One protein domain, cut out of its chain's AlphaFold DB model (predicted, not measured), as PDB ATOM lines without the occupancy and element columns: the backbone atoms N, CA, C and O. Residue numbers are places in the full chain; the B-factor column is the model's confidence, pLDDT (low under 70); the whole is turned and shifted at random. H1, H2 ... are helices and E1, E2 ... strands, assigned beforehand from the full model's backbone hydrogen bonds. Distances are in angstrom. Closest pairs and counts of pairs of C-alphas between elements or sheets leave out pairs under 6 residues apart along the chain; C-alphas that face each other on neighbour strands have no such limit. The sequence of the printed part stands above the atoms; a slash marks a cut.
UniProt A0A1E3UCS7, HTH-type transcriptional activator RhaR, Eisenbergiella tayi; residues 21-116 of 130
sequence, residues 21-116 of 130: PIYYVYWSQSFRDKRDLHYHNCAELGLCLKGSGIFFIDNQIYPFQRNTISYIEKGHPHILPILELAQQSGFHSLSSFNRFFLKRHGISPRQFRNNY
ATOM      1  N   PRO A  21      17.886 -18.185   0.829       86.62
ATOM      2  CA  PRO A  21      16.862 -18.617   1.777       86.62
ATOM      3  C   PRO A  21      16.986 -17.876   3.107       86.62
ATOM      4  O   PRO A  21      17.187 -18.466   4.163       86.62
ATOM      5  N   ILE A  22      16.896 -16.551   3.051       85.38
ATOM      6  CA  ILE A  22      16.930 -15.670   4.209       85.38
ATOM      7  C   ILE A  22      15.694 -14.784   4.167       85.38
ATOM      8  O   ILE A  22      15.445 -14.063   3.199       85.38
ATOM      9  N   TYR A  23      14.946 -14.816   5.263       80.81
ATOM     10  CA  TYR A  23      13.942 -13.820   5.584       80.81
ATOM     11  C   TYR A  23      14.521 -12.904   6.663       80.81
ATOM     12  O   TYR A  23      14.965 -13.370   7.709       80.81
ATOM     13  N   TYR A  24      14.590 -11.604   6.376       80.69
ATOM     14  CA  TYR A  24      15.138 -10.612   7.296       80.69
ATOM     15  C   TYR A  24      14.019  -9.781   7.909       80.69
ATOM     16  O   TYR A  24      13.187  -9.217   7.196       80.69
ATOM     17  N   VAL A  25      14.054  -9.654   9.233       75.31
ATOM     18  CA  VAL A  25      13.077  -8.893  10.004       75.31
ATOM     19  C   VAL A  25      13.804  -7.989  10.985       75.31
ATOM     20  O   VAL A  25      14.656  -8.429  11.749       75.31
ATOM     21  N   TYR A  26      13.427  -6.712  10.990       71.38
ATOM     22  CA  TYR A  26      13.840  -5.752  12.006       71.38
ATOM     23  C   TYR A  26      12.617  -5.343  12.817       71.38
ATOM     24  O   TYR A  26      11.740  -4.655  12.297       71.38
ATOM     25  N   TRP A  27      12.545  -5.755  14.080       67.62
ATOM     26  CA  TRP A  27      11.405  -5.453  14.942       67.62
ATOM     27  C   TRP A  27      11.846  -5.050  16.346       67.62
ATOM     28  O   TRP A  27      12.760  -5.628  16.930       67.62
ATOM     29  N   SER A  28      11.147  -4.064  16.907       63.62
ATOM     30  CA  SER A  28      11.172  -3.798  18.344       63.62
ATOM     31  C   SER A  28      10.106  -4.675  18.980       63.62
ATOM     32  O   SER A  28       8.921  -4.342  18.928       63.62
ATOM     33  N   GLN A  29      10.506  -5.823  19.520       59.69
ATOM     34  CA  GLN A  29       9.532  -6.760  20.059       59.69
ATOM     35  C   GLN A  29       8.931  -6.284  21.379       59.69
ATOM     36  O   GLN A  29       9.619  -5.900  22.325       59.69
ATOM     37  N   SER A  30       7.606  -6.320  21.368       54.31
ATOM     38  CA  SER A  30       6.668  -6.015  22.434       54.31
ATOM     39  C   SER A  30       5.781  -7.248  22.501       54.31
ATOM     40  O   SER A  30       5.112  -7.557  21.518       54.31
ATOM     41  N   PHE A  31       5.861  -8.034  23.571       54.69
ATOM     42  CA  PHE A  31       5.056  -9.254  23.671       54.69
ATOM     43  C   PHE A  31       3.581  -8.874  23.785       54.69
ATOM     44  O   PHE A  31       3.252  -7.967  24.554       54.69
ATOM     45  N   ARG A  32       2.701  -9.557  23.044       51.88
ATOM     46  CA  ARG A  32       1.268  -9.225  23.033       51.88
ATOM     47  C   ARG A  32       0.369 -10.377  23.490       51.88
ATOM     48  O   ARG A  32      -0.676 -10.072  24.058       51.88
ATOM     49  N   ASP A  33       0.740 -11.657  23.316       51.75
ATOM     50  CA  ASP A  33      -0.098 -12.798  23.753       51.75
ATOM     51  C   ASP A  33       0.663 -14.152  23.816       51.75
ATOM     52  O   ASP A  33       1.619 -14.377  23.087       51.75
ATOM     53  N   LYS A  34       0.191 -15.122  24.623       52.16
ATOM     54  CA  LYS A  34       0.641 -16.539  24.664       52.16
ATOM     55  C   LYS A  34       0.668 -17.228  23.295       52.16
ATOM     56  O   LYS A  34       1.350 -18.237  23.140       52.16
ATOM     57  N   ARG A  35      -0.076 -16.691  22.327       56.38
ATOM     58  CA  ARG A  35      -0.080 -17.119  20.922       56.38
ATOM     59  C   ARG A  35       1.275 -16.926  20.227       56.38
ATOM     60  O   ARG A  35       1.469 -17.478  19.156       56.38
ATOM     61  N   ASP A  36       2.212 -16.221  20.859       71.31
ATOM     62  CA  ASP A  36       3.572 -16.015  20.357       71.31
ATOM     63  C   ASP A  36       4.508 -17.219  20.607       71.31
ATOM     64  O   ASP A  36       5.662 -17.176  20.192       71.31
ATOM     65  N   LEU A  37       4.057 -18.291  21.277       81.62
ATOM     66  CA  LEU A  37       4.845 -19.516  21.473       81.62
ATOM     67  C   LEU A  37       4.697 -20.456  20.264       81.62
ATOM     68  O   LEU A  37       3.650 -21.081  20.067       81.62
ATOM     69  N   HIS A  38       5.753 -20.561  19.459       86.62
ATOM     70  CA  HIS A  38       5.690 -21.217  18.155       86.62
ATOM     71  C   HIS A  38       6.996 -21.894  17.744       86.62
ATOM     72  O   HIS A  38       8.034 -21.690  18.357       86.62
ATOM     73  N   TYR A  39       6.945 -22.701  16.688       89.69
ATOM     74  CA  TYR A  39       8.122 -23.241  16.008       89.69
ATOM     75  C   TYR A  39       7.929 -23.185  14.494       89.69
ATOM     76  O   TYR A  39       6.802 -23.142  13.998       89.69
ATOM     77  N   HIS A  40       9.031 -23.217  13.754       89.19
ATOM     78  CA  HIS A  40       9.021 -23.184  12.293       89.19
ATOM     79  C   HIS A  40      10.063 -24.121  11.675       89.19
ATOM     80  O   HIS A  40      10.936 -24.670  12.355       89.19
ATOM     81  N   ASN A  41       9.940 -24.339  10.365       89.44
ATOM     82  CA  ASN A  41      10.772 -25.237   9.553       89.44
ATOM     83  C   ASN A  41      12.184 -24.709   9.245       89.44
ATOM     84  O   ASN A  41      13.015 -25.481   8.761       89.44
ATOM     85  N   CYS A  42      12.471 -23.436   9.506       88.25
ATOM     86  CA  CYS A  42      13.784 -22.828   9.301       88.25
ATOM     87  C   CYS A  42      14.470 -22.479  10.629       88.25
ATOM     88  O   CYS A  42      13.827 -22.430  11.676       88.25
ATOM     89  N   ALA A  43      15.786 -22.280  10.585       89.94
ATOM     90  CA  ALA A  43      16.539 -21.790  11.732       89.94
ATOM     91  C   ALA A  43      16.447 -20.261  11.824       89.94
ATOM     92  O   ALA A  43      16.408 -19.580  10.799       89.94
ATOM     93  N   GLU A  44      16.487 -19.734  13.043       89.38
ATOM     94  CA  GLU A  44      16.490 -18.298  13.308       89.38
ATOM     95  C   GLU A  44      17.844 -17.828  13.846       89.38
ATOM     96  O   GLU A  44      18.455 -18.459  14.713       89.38
ATOM     97  N   LEU A  45      18.296 -16.673  13.348       86.94
ATOM     98  CA  LEU A  45      19.438 -15.927  13.864       86.94
ATOM     99  C   LEU A  45      18.967 -14.567  14.375       86.94
ATOM    100  O   LEU A  45      18.462 -13.750  13.607       86.94
ATOM    101  N   GLY A  46      19.180 -14.306  15.662       86.12
ATOM    102  CA  GLY A  46      18.818 -13.043  16.297       86.12
ATOM    103  C   GLY A  46      20.045 -12.238  16.708       86.12
ATOM    104  O   GLY A  46      21.017 -12.786  17.225       86.12
ATOM    105  N   LEU A  47      19.987 -10.916  16.539       82.06
ATOM    106  CA  LEU A  47      20.946  -9.975  17.120       82.06
ATOM    107  C   LEU A  47      20.193  -8.921  17.932       82.06
ATOM    108  O   LEU A  47      19.425  -8.123  17.397       82.06
ATOM    109  N   CYS A  48      20.452  -8.866  19.237       81.62
ATOM    110  CA  CYS A  48      19.870  -7.832  20.082       81.62
ATOM    111  C   CYS A  48      20.636  -6.510  19.923       81.62
ATOM    112  O   CYS A  48      21.748  -6.357  20.423       81.62
ATOM    113  N   LEU A  49      20.028  -5.512  19.282       76.94
ATOM    114  CA  LEU A  49      20.661  -4.202  19.059       76.94
ATOM    115  C   LEU A  49      20.529  -3.248  20.262       76.94
ATOM    116  O   LEU A  49      21.355  -2.354  20.484       76.94
ATOM    117  N   LYS A  50      19.482  -3.417  21.076       71.62
ATOM    118  CA  LYS A  50      19.188  -2.579  22.248       71.62
ATOM    119  C   LYS A  50      18.267  -3.319  23.218       71.62
ATOM    120  O   LYS A  50      17.429  -4.106  22.802       71.62
ATOM    121  N   GLY A  51      18.391  -3.003  24.507       72.94
ATOM    122  CA  GLY A  51      17.550  -3.568  25.564       72.94
ATOM    123  C   GLY A  51      18.119  -4.855  26.158       72.94
ATOM    124  O   GLY A  51      19.304  -5.158  26.008       72.94
ATOM    125  N   SER A  52      17.274  -5.566  26.896       70.31
ATOM    126  CA  SER A  52      17.583  -6.840  27.549       70.31
ATOM    127  C   SER A  52      16.302  -7.555  27.942       70.31
ATOM    128  O   SER A  52      15.357  -6.895  28.347       70.31
ATOM    129  N   GLY A  53      16.277  -8.875  27.938       74.81
ATOM    130  CA  GLY A  53      15.089  -9.633  28.318       74.81
ATOM    131  C   GLY A  53      15.404 -11.110  28.426       74.81
ATOM    132  O   GLY A  53      16.536 -11.485  28.743       74.81
ATOM    133  N   ILE A  54      14.406 -11.940  28.149       74.50
ATOM    134  CA  ILE A  54      14.549 -13.393  28.096       74.50
ATOM    135  C   ILE A  54      13.941 -13.955  26.813       74.50
ATOM    136  O   ILE A  54      12.950 -13.426  26.309       74.50
ATOM    137  N   PHE A  55      14.537 -15.029  26.316       79.88
ATOM    138  CA  PHE A  55      13.903 -15.977  25.415       79.88
ATOM    139  C   PHE A  55      13.367 -17.145  26.237       79.88
ATOM    140  O   PHE A  55      14.021 -17.586  27.188       79.88
ATOM    141  N   PHE A  56      12.218 -17.667  25.833       80.25
ATOM    142  CA  PHE A  56      11.811 -19.019  26.194       80.25
ATOM    143  C   PHE A  56      12.041 -19.877  24.965       80.25
ATOM    144  O   PHE A  56      11.487 -19.566  23.917       80.25
ATOM    145  N   ILE A  57      12.891 -20.890  25.084       86.69
ATOM    146  CA  ILE A  57      13.174 -21.850  24.014       86.69
ATOM    147  C   ILE A  57      13.029 -23.228  24.653       86.69
ATOM    148  O   ILE A  57      13.652 -23.507  25.683       86.69
ATOM    149  N   ASP A  58      12.143 -24.037  24.093       86.12
ATOM    150  CA  ASP A  58      11.616 -25.266  24.670       86.12
ATOM    151  C   ASP A  58      11.097 -25.030  26.102       86.12
ATOM    152  O   ASP A  58      10.174 -24.249  26.340       86.12
ATOM    153  N   ASN A  59      11.733 -25.673  27.081       80.06
ATOM    154  CA  ASN A  59      11.423 -25.570  28.503       80.06
ATOM    155  C   ASN A  59      12.501 -24.788  29.273       80.06
ATOM    156  O   ASN A  59      12.589 -24.892  30.498       80.06
ATOM    157  N   GLN A  60      13.337 -24.022  28.568       80.06
ATOM    158  CA  GLN A  60      14.459 -23.279  29.133       80.06
ATOM    159  C   GLN A  60      14.321 -21.766  28.927       80.06
ATOM    160  O   GLN A  60      13.655 -21.285  28.011       80.06
ATOM    161  N   ILE A  61      14.968 -21.006  29.818       77.00
ATOM    162  CA  ILE A  61      14.946 -19.540  29.835       77.00
ATOM    163  C   ILE A  61      16.352 -19.024  29.554       77.00
ATOM    164  O   ILE A  61      17.273 -19.273  30.333       77.00
ATOM    165  N   TYR A  62      16.493 -18.236  28.492       81.38
ATOM    166  CA  TYR A  62      17.772 -17.675  28.067       81.38
ATOM    167  C   TYR A  62      17.755 -16.150  28.182       81.38
ATOM    168  O   TYR A  62      17.046 -15.482  27.429       81.38
ATOM    169  N   PRO A  63      18.523 -15.548  29.101       75.88
ATOM    170  CA  PRO A  63      18.599 -14.097  29.200       75.88
ATOM    171  C   PRO A  63      19.428 -13.501  28.056       75.88
ATOM    172  O   PRO A  63      20.538 -13.955  27.785       75.88
ATOM    173  N   PHE A  64      18.953 -12.406  27.465       77.44
ATOM    174  CA  PHE A  64      19.688 -11.644  26.453       77.44
ATOM    175  C   PHE A  64      19.835 -10.173  26.854       77.44
ATOM    176  O   PHE A  64      19.095  -9.629  27.675       77.44
ATOM    177  N   GLN A  65      20.814  -9.510  26.254       73.19
ATOM    178  CA  GLN A  65      21.042  -8.067  26.339       73.19
ATOM    179  C   GLN A  65      21.593  -7.548  25.011       73.19
ATOM    180  O   GLN A  65      21.923  -8.345  24.133       73.19
ATOM    181  N   ARG A  66      21.744  -6.228  24.871       78.56
ATOM    182  CA  ARG A  66      22.445  -5.625  23.729       78.56
ATOM    183  C   ARG A  66      23.724  -6.410  23.390       78.56
ATOM    184  O   ARG A  66      24.510  -6.726  24.283       78.56
ATOM    185  N   ASN A  67      23.911  -6.667  22.099       81.56
ATOM    186  CA  ASN A  67      24.981  -7.447  21.477       81.56
ATOM    187  C   ASN A  67      24.936  -8.960  21.749       81.56
ATOM    188  O   ASN A  67      25.885  -9.664  21.420       81.56
ATOM    189  N   THR A  68      23.852  -9.481  22.326       82.56
ATOM    190  CA  THR A  68      23.627 -10.934  22.356       82.56
ATOM    191  C   THR A  68      23.243 -11.407  20.959       82.56
ATOM    192  O   THR A  68      22.355 -10.816  20.342       82.56
ATOM    193  N   ILE A  69      23.901 -12.469  20.499       86.88
ATOM    194  CA  ILE A  69      23.523 -13.229  19.307       86.88
ATOM    195  C   ILE A  69      22.804 -14.491  19.779       86.88
ATOM    196  O   ILE A  69      23.295 -15.170  20.683       86.88
ATOM    197  N   SER A  70      21.657 -14.795  19.186       87.31
ATOM    198  CA  SER A  70      20.922 -16.039  19.401       87.31
ATOM    199  C   SER A  70      20.884 -16.854  18.115       87.31
ATOM    200  O   SER A  70      20.839 -16.307  17.016       87.31
ATOM    201  N   TYR A  71      20.891 -18.172  18.276       90.75
ATOM    202  CA  TYR A  71      20.622 -19.129  17.216       90.75
ATOM    203  C   TYR A  71      19.586 -20.115  17.741       90.75
ATOM    204  O   TYR A  71      19.778 -20.674  18.822       90.75
ATOM    205  N   ILE A  72      18.501 -20.291  16.997       89.75
ATOM    206  CA  ILE A  72      17.435 -21.238  17.314       89.75
ATOM    207  C   ILE A  72      17.306 -22.173  16.119       89.75
ATOM    208  O   ILE A  72      17.071 -21.732  14.994       89.75
ATOM    209  N   GLU A  73      17.507 -23.467  16.341       91.44
ATOM    210  CA  GLU A  73      17.362 -24.461  15.283       91.44
ATOM    211  C   GLU A  73      15.876 -24.698  14.968       91.44
ATOM    212  O   GLU A  73      15.007 -24.559  15.831       91.44
ATOM    213  N   LYS A  74      15.581 -25.087  13.721       90.56
ATOM    214  CA  LYS A  74      14.224 -25.443  13.289       90.56
ATOM    215  C   LYS A  74      13.564 -26.434  14.253       90.56
ATOM    216  O   LYS A  74      14.222 -27.315  14.802       90.56
ATOM    217  N   GLY A  75      12.249 -26.320  14.416       87.25
ATOM    218  CA  GLY A  75      11.465 -27.255  15.224       87.25
ATOM    219  C   GLY A  75      11.548 -27.075  16.743       87.25
ATOM    220  O   GLY A  75      10.809 -27.763  17.436       87.25
ATOM    221  N   HIS A  76      12.375 -26.161  17.259       88.81
ATOM    222  CA  HIS A  76      12.420 -25.847  18.691       88.81
ATOM    223  C   HIS A  76      11.369 -24.782  19.014       88.81
ATOM    224  O   HIS A  76      11.474 -23.672  18.483       88.81
ATOM    225  N   PRO A  77      10.345 -25.067  19.837       89.38
ATOM    226  CA  PRO A  77       9.350 -24.070  20.192       89.38
ATOM    227  C   PRO A  77       9.949 -22.923  20.988       89.38
ATOM    228  O   PRO A  77      10.685 -23.136  21.945       89.38
ATOM    229  N   HIS A  78       9.627 -21.695  20.620       86.81
ATOM    230  CA  HIS A  78      10.195 -20.524  21.253       86.81
ATOM    231  C   HIS A  78       9.245 -19.329  21.258       86.81
ATOM    232  O   HIS A  78       8.248 -19.272  20.539       86.81
ATOM    233  N   ILE A  79       9.576 -18.374  22.124       80.38
ATOM    234  CA  ILE A  79       9.027 -17.021  22.134       80.38
ATOM    235  C   ILE A  79      10.207 -16.071  21.938       80.38
ATOM    236  O   ILE A  79      11.182 -16.103  22.700       80.38
ATOM    237  N   LEU A  80      10.102 -15.225  20.921       66.31
ATOM    238  CA  LEU A  80      11.083 -14.194  20.592       66.31
ATOM    239  C   LEU A  80      11.128 -13.067  21.653       66.31
ATOM    240  O   LEU A  80      10.274 -13.027  22.543       66.31
ATOM    241  N   PRO A  81      12.185 -12.222  21.686       57.56
ATOM    242  CA  PRO A  81      12.660 -11.604  22.918       57.56
ATOM    243  C   PRO A  81      11.617 -10.779  23.690       57.56
ATOM    244  O   PRO A  81      11.107  -9.753  23.239       57.56
ATOM    245  N   ILE A  82      11.408 -11.172  24.949       54.00
ATOM    246  CA  ILE A  82      10.409 -10.606  25.856       54.00
ATOM    247  C   ILE A  82      11.036  -9.493  26.704       54.00
ATOM    248  O   ILE A  82      11.429  -9.699  27.855       54.00
ATOM    249  N   LEU A  83      11.148  -8.288  26.146       46.38
ATOM    250  CA  LEU A  83      11.470  -7.093  26.941       46.38
ATOM    251  C   LEU A  83      10.229  -6.568  27.697       46.38
ATOM    252  O   LEU A  83      10.359  -6.031  28.794       46.38
ATOM    253  N   GLU A  84       9.020  -6.774  27.166       44.56
ATOM    254  CA  GLU A  84       7.820  -6.079  27.657       44.56
ATOM    255  C   GLU A  84       7.001  -6.838  28.719       44.56
ATOM    256  O   GLU A  84       6.475  -6.201  29.633       44.56
ATOM    257  N   LEU A  85       6.949  -8.182  28.720       42.19
ATOM    258  CA  LEU A  85       6.186  -8.903  29.760       42.19
ATOM    259  C   LEU A  85       6.776  -8.754  31.148       42.19
ATOM    260  O   LEU A  85       6.012  -8.814  32.100       42.19
ATOM    261  N   ALA A  86       8.086  -8.567  31.319       43.47
ATOM    262  CA  ALA A  86       8.590  -8.257  32.653       43.47
ATOM    263  C   ALA A  86       7.856  -7.010  33.185       43.47
ATOM    264  O   ALA A  86       7.292  -7.050  34.271       43.47
ATOM    265  N   GLN A  87       7.717  -5.968  32.364       43.25
ATOM    266  CA  GLN A  87       7.013  -4.740  32.734       43.25
ATOM    267  C   GLN A  87       5.493  -4.911  32.871       43.25
ATOM    268  O   GLN A  87       4.919  -4.325  33.788       43.25
ATOM    269  N   GLN A  88       4.853  -5.732  32.031       38.22
ATOM    270  CA  GLN A  88       3.396  -5.955  32.051       38.22
ATOM    271  C   GLN A  88       2.926  -7.059  33.026       38.22
ATOM    272  O   GLN A  88       1.775  -7.047  33.449       38.22
ATOM    273  N   SER A  89       3.809  -7.969  33.455       40.91
ATOM    274  CA  SER A  89       3.521  -9.068  34.405       40.91
ATOM    275  C   SER A  89       3.854  -8.707  35.863       40.91
ATOM    276  O   SER A  89       3.953  -9.593  36.711       40.91
ATOM    277  N   GLY A  90       4.073  -7.418  36.166       46.09
ATOM    278  CA  GLY A  90       4.317  -6.908  37.525       46.09
ATOM    279  C   GLY A  90       5.771  -6.539  37.866       46.09
ATOM    280  O   GLY A  90       6.053  -6.142  38.996       46.09
ATOM    281  N   PHE A  91       6.709  -6.607  36.918       53.06
ATOM    282  CA  PHE A  91       8.086  -6.116  37.074       53.06
ATOM    283  C   PHE A  91       8.288  -4.813  36.302       53.06
ATOM    284  O   PHE A  91       9.018  -4.761  35.317       53.06
ATOM    285  N   HIS A  92       7.705  -3.722  36.804       54.28
ATOM    286  CA  HIS A  92       7.780  -2.362  36.237       54.28
ATOM    287  C   HIS A  92       9.208  -1.797  36.041       54.28
ATOM    288  O   HIS A  92       9.377  -0.666  35.591       54.28
ATOM    289  N   SER A  93      10.252  -2.556  36.385       60.91
ATOM    290  CA  SER A  93      11.653  -2.214  36.170       60.91
ATOM    291  C   SER A  93      12.539  -3.460  36.082       60.91
ATOM    292  O   SER A  93      12.250  -4.498  36.686       60.91
ATOM    293  N   LEU A  94      13.687  -3.324  35.409       63.12
ATOM    294  CA  LEU A  94      14.740  -4.346  35.331       63.12
ATOM    295  C   LEU A  94      15.179  -4.842  36.720       63.12
ATOM    296  O   LEU A  94      15.432  -6.027  36.914       63.12
ATOM    297  N   SER A  95      15.215  -3.954  37.714       69.94
ATOM    298  CA  SER A  95      15.523  -4.298  39.106       69.94
ATOM    299  C   SER A  95      14.509  -5.272  39.706       69.94
ATOM    300  O   SER A  95      14.873  -6.134  40.503       69.94
ATOM    301  N   SER A  96      13.241  -5.158  39.314       65.31
ATOM    302  CA  SER A  96      12.168  -6.029  39.792       65.31
ATOM    303  C   SER A  96      12.265  -7.418  39.163       65.31
ATOM    304  O   SER A  96      12.182  -8.407  39.890       65.31
ATOM    305  N   PHE A  97      12.558  -7.493  37.861       71.19
ATOM    306  CA  PHE A  97      12.865  -8.756  37.187       71.19
ATOM    307  C   PHE A  97      14.109  -9.418  37.786       71.19
ATOM    308  O   PHE A  97      14.047 -10.571  38.193       71.19
ATOM    309  N   ASN A  98      15.219  -8.683  37.918       75.00
ATOM    310  CA  ASN A  98      16.461  -9.211  38.485       75.00
ATOM    311  C   ASN A  98      16.242  -9.761  39.898       75.00
ATOM    312  O   ASN A  98      16.766 -10.820  40.232       75.00
ATOM    313  N   ARG A  99      15.440  -9.068  40.713       75.81
ATOM    314  CA  ARG A  99      15.071  -9.513  42.059       75.81
ATOM    315  C   ARG A  99      14.196 -10.765  42.035       75.81
ATOM    316  O   ARG A  99      14.417 -11.653  42.848       75.81
ATOM    317  N   PHE A 100      13.225 -10.859  41.130       73.38
ATOM    318  CA  PHE A 100      12.409 -12.065  40.989       73.38
ATOM    319  C   PHE A 100      13.212 -13.255  40.482       73.38
ATOM    320  O   PHE A 100      13.127 -14.333  41.059       73.38
ATOM    321  N   PHE A 101      14.030 -13.050  39.452       74.38
ATOM    322  CA  PHE A 101      14.922 -14.065  38.913       74.38
ATOM    323  C   PHE A 101      15.862 -14.576  40.009       74.38
ATOM    324  O   PHE A 101      15.929 -15.779  40.247       74.38
ATOM    325  N   LEU A 102      16.491 -13.664  40.758       81.19
ATOM    326  CA  LEU A 102      17.311 -14.002  41.921       81.19
ATOM    327  C   LEU A 102      16.513 -14.779  42.977       81.19
ATOM    328  O   LEU A 102      16.992 -15.787  43.479       81.19
ATOM    329  N   LYS A 103      15.281 -14.361  43.289       76.69
ATOM    330  CA  LYS A 103      14.413 -15.061  44.250       76.69
ATOM    331  C   LYS A 103      14.048 -16.476  43.786       76.69
ATOM    332  O   LYS A 103      13.965 -17.379  44.610       76.69
ATOM    333  N   ARG A 104      13.790 -16.670  42.490       76.94
ATOM    334  CA  ARG A 104      13.316 -17.941  41.922       76.94
ATOM    335  C   ARG A 104      14.441 -18.934  41.633       76.94
ATOM    336  O   ARG A 104      14.200 -20.138  41.735       76.94
ATOM    337  N   HIS A 105      15.613 -18.435  41.242       76.00
ATOM    338  CA  HIS A 105      16.752 -19.228  40.763       76.00
ATOM    339  C   HIS A 105      17.986 -19.153  41.674       76.00
ATOM    340  O   HIS A 105      18.962 -19.851  41.430       76.00
ATOM    341  N   GLY A 106      17.979 -18.305  42.704       85.00
ATOM    342  CA  GLY A 106      19.069 -18.174  43.677       85.00
ATOM    343  C   GLY A 106      20.287 -17.376  43.200       85.00
ATOM    344  O   GLY A 106      21.118 -16.999  44.021       85.00
ATOM    345  N   ILE A 107      20.389 -17.057  41.906       83.75
ATOM    346  CA  ILE A 107      21.489 -16.273  41.324       83.75
ATOM    347  C   ILE A 107      20.970 -15.154  40.422       83.75
ATOM    348  O   ILE A 107      19.864 -15.227  39.891       83.75
ATOM    349  N   SER A 108      21.759 -14.091  40.244       80.19
ATOM    350  CA  SER A 108      21.378 -12.996  39.342       80.19
ATOM    351  C   SER A 108      21.437 -13.444  37.876       80.19
ATOM    352  O   SER A 108      22.272 -14.283  37.540       80.19
ATOM    353  N   PRO A 109      20.662 -12.834  36.957       73.12
ATOM    354  CA  PRO A 109      20.771 -13.132  35.525       73.12
ATOM    355  C   PRO A 109      22.196 -12.987  34.975       73.12
ATOM    356  O   PRO A 109      22.597 -13.712  34.070       73.12
ATOM    357  N   ARG A 110      22.993 -12.062  35.533       75.00
ATOM    358  CA  ARG A 110      24.403 -11.889  35.162       75.00
ATOM    359  C   ARG A 110      25.258 -13.076  35.604       75.00
ATOM    360  O   ARG A 110      26.049 -13.562  34.807       75.00
ATOM    361  N   GLN A 111      25.110 -13.527  36.849       77.81
ATOM    362  CA  GLN A 111      25.817 -14.714  37.344       77.81
ATOM    363  C   GLN A 111      25.370 -15.966  36.599       77.81
ATOM    364  O   GLN A 111      26.216 -16.756  36.211       77.81
ATOM    365  N   PHE A 112      24.069 -16.097  36.332       77.56
ATOM    366  CA  PHE A 112      23.531 -17.168  35.502       77.56
ATOM    367  C   PHE A 112      24.226 -17.197  34.141       77.56
ATOM    368  O   PHE A 112      24.739 -18.238  33.775       77.56
ATOM    369  N   ARG A 113      24.351 -16.057  33.440       72.06
ATOM    370  CA  ARG A 113      25.095 -15.983  32.166       72.06
ATOM    371  C   ARG A 113      26.574 -16.338  32.294       72.06
ATOM    372  O   ARG A 113      27.098 -17.021  31.429       72.06
ATOM    373  N   ASN A 114      27.247 -15.845  33.330       75.56
ATOM    374  CA  ASN A 114      28.676 -16.102  33.525       75.56
ATOM    375  C   ASN A 114      28.965 -17.572  33.852       75.56
ATOM    376  O   ASN A 114      30.029 -18.070  33.507       75.56
ATOM    377  N   ASN A 115      28.019 -18.235  34.516       73.38
ATOM    378  CA  ASN A 115      28.112 -19.630  34.929       73.38
ATOM    379  C   ASN A 115      27.356 -20.559  33.973       73.38
ATOM    380  O   ASN A 115      27.203 -21.741  34.270       73.38
ATOM    381  N   TYR A 116      26.822 -20.022  32.873       64.81
ATOM    382  CA  TYR A 116      26.093 -20.801  31.890       64.81
ATOM    383  C   TYR A 116      27.101 -21.637  31.113       64.81
ATOM    384  O   TYR A 116      27.685 -21.183  30.127       64.81
TER     385      TYR A 116
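AT A GLANCE: This is residues 21 to 116 of the 130 residues of the protein "HTH-type transcriptional activator RhaR" of Eisenbergiella tayi (UniProt A0A1E3UCS7). This is a small, loose sandwich of strands: the pair E2 and E5 stands over one face of the three-strand sheet E4, E3 and E6; H2 lies beyond the sheet's other face, not on it, and H3 sits out past the edge strand E4, grazing the sheet with residues 109 to 113. E1 stands beyond E6, and residues 21 to 37, with no named element, run along one side. The 96 printed residues hold six named strands and then three named helices, E1 E2 E3 E4 E5 E6 H1 H2 H3, in the mixed class of helices and strands. Both sheets, E4 - E3 - E6 and E2 - E5, are antiparallel. The whole is compact, with a radius of gyration of the C-alphas of 13.6 A and spans of 42 by 29 by 24 A.

HOW THE PARTS SIT: After residues 21 to 37, look at E1, residues 38 to 40, which pairs with no named strand; its closest C-alpha to E6, residues 78 to 82, is that of His 38, 5.5 A from that of His 78. E2, residues 44 to 47, is the antiparallel neighbour of E5, residues 69 to 72, at 166 degrees, with N 44 and O 72 at 2.9 A. E3, residues 52 to 57, and E4, residues 60 to 65, form a hairpin at 154 degrees, with N 55 and O 62 at 2.8 A. On the other side of E3, E6 is antiparallel to it at 170 degrees, with N 79 and O 56 at 2.9 A. The closest C-alphas of E3 and E5 are those of Ile 57 and Ile 72, 8.0 A apart. H1, residues 84 to 88, only grazes the sheet of E4, E3 and E6 with its residues 84 to 86. It is close to H2, residues 94 to 105, but not clearly touching; their closest C-alphas, of Ala 86 and Phe 97, are 6.3 A apart. H2 is not on that sheet. H3, residues 109 to 114, only grazes it with residues 109 to 113; the C-alphas of Pro 63 and Pro 109, the closest of E4 and H3, are 6.8 A apart. H2, with residues 98 to 102 alone, only just touches H3, with 3 pairs of C-alphas within 8 A, the closest those of Asn 98 and Pro 109 at 6.5 A. Their tilt of 67 degrees, the same way, is steep, only just short of about perpendicular. In H1, H2 and H3 every O i to N i+4 pair is within hydrogen-bond range.

IN THESE COORDINATES: Find C-alpha 38 at (5.690, -21.217, 18.155), where E1 begins. E3 runs 16.0 A from C-alpha 52 to 57, and E4 16.8 A from C-alpha 60 at (14.459, -23.279, 29.133) to 65. E2 covers 10.2 A, E5 10.3 A and E6 10.9 A. H2 is the longest helix, 16.0 A from C-alpha 94 to 105; H3 ends at C-alpha 114, (28.676, -16.102, 33.525).

THE WHOLE: The C-alphas of Pro 21 and Lys 103, the two farthest apart, are 42.7 A apart. The printed part has no cut, and each link between consecutive named elements is tight. Mean pLDDT of the printed part is 73.4; look for values under 70 at residues 27 to 35, 80 to 96 and 116.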